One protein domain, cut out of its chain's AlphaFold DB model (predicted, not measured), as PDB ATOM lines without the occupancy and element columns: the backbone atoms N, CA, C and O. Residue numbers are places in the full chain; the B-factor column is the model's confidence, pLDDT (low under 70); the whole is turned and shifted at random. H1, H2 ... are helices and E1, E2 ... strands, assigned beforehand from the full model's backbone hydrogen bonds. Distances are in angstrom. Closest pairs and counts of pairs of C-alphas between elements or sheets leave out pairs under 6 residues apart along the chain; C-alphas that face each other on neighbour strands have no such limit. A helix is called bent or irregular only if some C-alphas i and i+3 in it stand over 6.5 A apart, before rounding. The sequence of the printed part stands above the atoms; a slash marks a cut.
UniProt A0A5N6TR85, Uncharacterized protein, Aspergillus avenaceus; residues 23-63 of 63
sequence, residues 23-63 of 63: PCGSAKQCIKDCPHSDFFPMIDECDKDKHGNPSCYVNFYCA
ATOM      1  N   PRO A  23     106.218 133.192 105.787       78.94
ATOM      2  CA  PRO A  23     106.728 134.519 106.097       78.94
ATOM      3  C   PRO A  23     106.798 135.375 104.829       78.94
ATOM      4  O   PRO A  23     107.506 135.050 103.876       78.94
ATOM      5  N   CYS A  24     106.143 136.534 104.848       85.94
ATOM      6  CA  CYS A  24     106.235 137.522 103.770       85.94
ATOM      7  C   CYS A  24     107.447 138.459 103.934       85.94
ATOM      8  O   CYS A  24     107.688 139.338 103.105       85.94
ATOM      9  N   GLY A  25     108.245 138.282 104.994       83.44
ATOM     10  CA  GLY A  25     109.549 138.925 105.200       83.44
ATOM     11  C   GLY A  25     109.500 140.404 105.606       83.44
ATOM     12  O   GLY A  25     110.326 140.864 106.387       83.44
ATOM     13  N   SER A  26     108.520 141.176 105.126       86.62
ATOM     14  CA  SER A  26     108.301 142.568 105.536       86.62
ATOM     15  C   SER A  26     106.817 142.926 105.580       86.62
ATOM     16  O   SER A  26     106.032 142.422 104.779       86.62
ATOM     17  N   ALA A  27     106.444 143.887 106.433       84.81
ATOM     18  CA  ALA A  27     105.076 144.409 106.499       84.81
ATOM     19  C   ALA A  27     104.538 144.858 105.129       84.81
ATOM     20  O   ALA A  27     103.413 144.542 104.756       84.81
ATOM     21  N   LYS A  28     105.359 145.569 104.342       87.69
ATOM     22  CA  LYS A  28     104.964 146.059 103.012       87.69
ATOM     23  C   LYS A  28     104.647 144.912 102.052       87.69
ATOM     24  O   LYS A  28     103.736 145.037 101.238       87.69
ATOM     25  N   GLN A  29     105.420 143.833 102.133       88.75
ATOM     26  CA  GLN A  29     105.216 142.653 101.307       88.75
ATOM     27  C   GLN A  29     103.963 141.890 101.761       88.75
ATOM     28  O   GLN A  29     103.140 141.575 100.911       88.75
ATOM     29  N   CYS A  30     103.719 141.739 103.069       87.94
ATOM     30  CA  CYS A  30     102.476 141.134 103.567       87.94
ATOM     31  C   CYS A  30     101.221 141.924 103.157       87.94
ATOM     32  O   CYS A  30     100.240 141.325 102.743       87.94
ATOM     33  N   ILE A  31     101.254 143.266 103.170       87.69
ATOM     34  CA  ILE A  31     100.134 144.096 102.672       87.69
ATOM     35  C   ILE A  31      99.848 143.822 101.189       87.69
ATOM     36  O   ILE A  31      98.705 143.905 100.741       87.69
ATOM     37  N   LYS A  32     100.893 143.537 100.407       89.94
ATOM     38  CA  LYS A  32     100.767 143.248  98.978       89.94
ATOM     39  C   LYS A  32     100.252 141.828  98.731       89.94
ATOM     40  O   LYS A  32      99.413 141.655  97.851       89.94
ATOM     41  N   ASP A  33     100.770 140.851  99.465       87.69
ATOM     42  CA  ASP A  33     100.480 139.431  99.245       87.69
ATOM     43  C   ASP A  33      99.156 139.007  99.901       87.69
ATOM     44  O   ASP A  33      98.438 138.176  99.350       87.69
ATOM     45  N   CYS A  34      98.784 139.651 101.010       86.25
ATOM     46  CA  CYS A  34      97.581 139.376 101.797       86.25
ATOM     47  C   CYS A  34      96.755 140.664 102.028       86.25
ATOM     48  O   CYS A  34      96.586 141.109 103.162       86.25
ATOM     49  N   PRO A  35      96.204 141.297 100.973       82.81
ATOM     50  CA  PRO A  35      95.579 142.628 101.052       82.81
ATOM     51  C   PRO A  35      94.279 142.700 101.875       82.81
ATOM     52  O   PRO A  35      93.755 143.792 102.099       82.81
ATOM     53  N   HIS A  36      93.740 141.556 102.300       85.19
ATOM     54  CA  HIS A  36      92.506 141.443 103.085       85.19
ATOM     55  C   HIS A  36      92.699 140.699 104.411       85.19
ATOM     56  O   HIS A  36      91.709 140.403 105.077       85.19
ATOM     57  N   SER A  37      93.948 140.413 104.779       81.56
ATOM     58  CA  SER A  37      94.299 139.746 106.028       81.56
ATOM     59  C   SER A  37      95.015 140.710 106.959       81.56
ATOM     60  O   SER A  37      95.669 141.661 106.519       81.56
ATOM     61  N   ASP A  38      94.920 140.437 108.254       81.94
ATOM     62  CA  ASP A  38      95.807 141.064 109.222       81.94
ATOM     63  C   ASP A  38      97.223 140.485 109.065       81.94
ATOM     64  O   ASP A  38      97.430 139.395 108.529       81.94
ATOM     65  N   PHE A  39      98.231 141.225 109.522       86.38
ATOM     66  CA  PHE A  39      99.600 140.722 109.603       86.38
ATOM     67  C   PHE A  39     100.213 141.110 110.942       86.38
ATOM     68  O   PHE A  39      99.906 142.167 111.503       86.38
ATOM     69  N   PHE A  40     101.113 140.277 111.449       86.31
ATOM     70  CA  PHE A  40     101.800 140.529 112.713       86.31
ATOM     71  C   PHE A  40     103.308 140.269 112.570       86.31
ATOM     72  O   PHE A  40     103.735 139.414 111.786       86.31
ATOM     73  N   PRO A  41     104.143 141.042 113.287       87.31
ATOM     74  CA  PRO A  41     105.572 140.789 113.361       87.31
ATOM     75  C   PRO A  41     105.864 139.630 114.321       87.31
ATOM     76  O   PRO A  41     105.288 139.555 115.409       87.31
ATOM     77  N   MET A  42     106.819 138.779 113.964       85.62
ATOM     78  CA  MET A  42     107.344 137.726 114.826       85.62
ATOM     79  C   MET A  42     108.869 137.737 114.788       85.62
ATOM     80  O   MET A  42     109.488 137.898 113.738       85.62
ATOM     81  N   ILE A  43     109.477 137.593 115.962       87.56
ATOM     82  CA  ILE A  43     110.924 137.445 116.088       87.56
ATOM     83  C   ILE A  43     111.279 136.034 115.625       87.56
ATOM     84  O   ILE A  43     110.809 135.070 116.226       87.56
ATOM     85  N   ASP A  44     112.082 135.937 114.571       81.94
ATOM     86  CA  ASP A  44     112.477 134.657 113.977       81.94
ATOM     87  C   ASP A  44     113.827 134.201 114.539       81.94
ATOM     88  O   ASP A  44     113.959 133.119 115.107       81.94
ATOM     89  N   GLU A  45     114.815 135.095 114.502       83.06
ATOM     90  CA  GLU A  45     116.157 134.837 115.012       83.06
ATOM     91  C   GLU A  45     116.639 136.020 115.848       83.06
ATOM     92  O   GLU A  45     116.398 137.177 115.510       83.06
ATOM     93  N   CYS A  46     117.339 135.750 116.945       89.06
ATOM     94  CA  CYS A  46     118.047 136.773 117.704       89.06
ATOM     95  C   CYS A  46     119.493 136.348 117.896       89.06
ATOM     96  O   CYS A  46     119.756 135.271 118.427       89.06
ATOM     97  N   ASP A  47     120.409 137.247 117.561       91.44
ATOM     98  CA  ASP A  47     121.833 137.093 117.823       91.44
ATOM     99  C   ASP A  47     122.368 138.302 118.605       91.44
ATOM    100  O   ASP A  47     121.660 139.285 118.852       91.44
ATOM    101  N   LYS A  48     123.621 138.239 119.049       92.56
ATOM    102  CA  LYS A  48     124.336 139.379 119.617       92.56
ATOM    103  C   LYS A  48     125.244 139.987 118.561       92.56
ATOM    104  O   LYS A  48     126.032 139.294 117.924       92.56
ATOM    105  N   ASP A  49     125.179 141.304 118.413       85.19
ATOM    106  CA  ASP A  49     126.124 142.018 117.565       85.19
ATOM    107  C   ASP A  49     127.557 141.948 118.137       85.19
ATOM    108  O   ASP A  49     127.809 141.499 119.260       85.19
ATOM    109  N   LYS A  50     128.528 142.459 117.374       90.25
ATOM    110  CA  LYS A  50     129.945 142.525 117.779       90.25
ATOM    111  C   LYS A  50     130.227 143.340 119.056       90.25
ATOM    112  O   LYS A  50     131.354 143.320 119.540       90.25
ATOM    113  N   HIS A  51     129.247 144.078 119.574       92.38
ATOM    114  CA  HIS A  51     129.328 144.846 120.817       92.38
ATOM    115  C   HIS A  51     128.528 144.194 121.960       92.38
ATOM    116  O   HIS A  51     128.482 144.740 123.060       92.38
ATOM    117  N   GLY A  52     127.919 143.027 121.724       90.06
ATOM    118  CA  GLY A  52     127.106 142.302 122.696       90.06
ATOM    119  C   GLY A  52     125.655 142.781 122.796       90.06
ATOM    120  O   GLY A  52     124.941 142.304 123.683       90.06
ATOM    121  N   ASN A  53     125.202 143.687 121.922       91.00
ATOM    122  CA  ASN A  53     123.812 144.137 121.900       91.00
ATOM    123  C   ASN A  53     122.927 143.086 121.223       91.00
ATOM    124  O   ASN A  53     123.337 142.518 120.210       91.00
ATOM    125  N   PRO A  54     121.705 142.850 121.721       86.62
ATOM    126  CA  PRO A  54     120.761 141.982 121.035       86.62
ATOM    127  C   PRO A  54     120.375 142.584 119.677       86.62
ATOM    128  O   PRO A  54     119.963 143.742 119.589       86.62
ATOM    129  N   SER A  55     120.489 141.781 118.627       89.00
ATOM    130  CA  SER A  55     120.010 142.065 117.283       89.00
ATOM    131  C   SER A  55     119.045 140.956 116.888       89.00
ATOM    132  O   SER A  55     119.443 139.808 116.719       89.00
ATOM    133  N   CYS A  56     117.761 141.292 116.802       86.88
ATOM    134  CA  CYS A  56     116.719 140.341 116.443       86.88
ATOM    135  C   CYS A  56     116.232 140.604 115.024       86.88
ATOM    136  O   CYS A  56     115.837 141.723 114.689       86.88
ATOM    137  N   TYR A  57     116.249 139.560 114.209       85.88
ATOM    138  CA  TYR A  57     115.583 139.516 112.928       85.88
ATOM    139  C   TYR A  57     114.088 139.268 113.141       85.88
ATOM    140  O   TYR A  57     113.675 138.322 113.814       85.88
ATOM    141  N   VAL A  58     113.276 140.167 112.590       87.69
ATOM    142  CA  VAL A  58     111.818 140.137 112.707       87.69
ATOM    143  C   VAL A  58     111.241 139.858 111.328       87.69
ATOM    144  O   VAL A  58     111.426 140.660 110.412       87.69
ATOM    145  N   ASN A  59     110.524 138.746 111.214       88.38
ATOM    146  CA  ASN A  59     109.729 138.401 110.045       88.38
ATOM    147  C   ASN A  59     108.275 138.837 110.236       88.38
ATOM    148  O   ASN A  59     107.813 139.098 111.347       88.38
ATOM    149  N   PHE A  60     107.549 138.937 109.129       88.81
ATOM    150  CA  PHE A  60     106.129 139.271 109.120       88.81
ATOM    151  C   PHE A  60     105.352 138.131 108.482       88.81
ATOM    152  O   PHE A  60     105.822 137.541 107.509       88.81
ATOM    153  N   TYR A  61     104.176 137.860 109.032       87.06
ATOM    154  CA  TYR A  61     103.335 136.730 108.660       87.06
ATOM    155  C   TYR A  61     101.903 137.213 108.444       87.06
ATOM    156  O   TYR A  61     101.448 138.119 109.152       87.06
ATOM    157  N   CYS A  62     101.210 136.611 107.480       86.12
ATOM    158  CA  CYS A  62      99.773 136.809 107.311       86.12
ATOM    159  C   CYS A  62      99.009 135.981 108.357       86.12
ATOM    160  O   CYS A  62      99.434 134.876 108.709       86.12
ATOM    161  N   ALA A  63      97.930 136.556 108.889       79.25
ATOM    162  CA  ALA A  63      97.050 135.953 109.890       79.25
ATOM    163  C   ALA A  63      95.680 135.574 109.317       79.25
ATOM    164  O   ALA A  63      95.219 136.250 108.366       79.25
TER     165      ALA A  63
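AT A GLANCE: This is residues 23 to 63 of the 63 residues of an uncharacterized protein of Aspergillus avenaceus (UniProt A0A5N6TR85). Picture a long, narrow hairpin of two strands, E1 and E2, with one short helix, H1, packed near the end where E1 begins and E2 ends. The turn between the strands, residues 49 to 53, lies at the far end from the helix, and the hairpin runs along the longest axis. The printed part has 41 residues with one named helix and two named strands, in the order H1, E1, E2; the sheet has the order E1 - E2 and is antiparallel. The class is mixed, helices and strands. The whole is loose, with a radius of gyration of the C-alphas of 12.6 A, and its outline is a rod spanning 41 by 14 by 10 A.

HOW THE PARTS SIT: Begin with the helix H1, residues 27 to 33, in which every O i to N i+4 pair is within hydrogen-bond range. A tight link of 5 residues takes you to E1, residues 39 to 48. The closest C-alphas of H1 and E1 are those of Cys 30 and Phe 39, 6.7 A apart. Another tight link of 5 residues leads to E2, residues 54 to 62. E1 and E2 form a hairpin; they are antiparallel neighbours, with 156 degrees between their directions. C-alphas 39 and 62 face each other at 4.5 A, and so do C-alphas 48 and 54 at 4.6 A. Look across the pair for N 42 and O 59, 2.8 A apart, and N 57 and O 45, 2.7 A apart, both within hydrogen-bond range. Returning to H1, its closest C-alpha pair with E2 is Ala 27 and Phe 60, 5.9 A apart. Within 10 A, H1 has 13 pairs of C-alphas with E2 and 6 with E1.

IN THESE COORDINATES: Find C-alpha 27 at (105.076, 144.409, 106.499); from there H1 runs 9.9 A to C-alpha 33. E1 begins with C-alpha 39 at (99.600, 140.722, 109.603) and runs 26.7 A to Lys 48. E2 begins at Pro 54 and runs 25.6 A, ending with C-alpha 62 at (99.773, 136.809, 107.311). H1 is neither bent nor irregular.

THE WHOLE: The two C-alphas farthest apart are those of His 36 and His 51, at 41.0 A. The C-alphas of the first and last printed residues, Pro 23 and Ala 63, are 10.5 A apart; Ala 63 is the chain's last residue. The printed part has no cut, and both links between its named elements are tight. The mean pLDDT of the printed part is 86.7, and no printed residue is under 70.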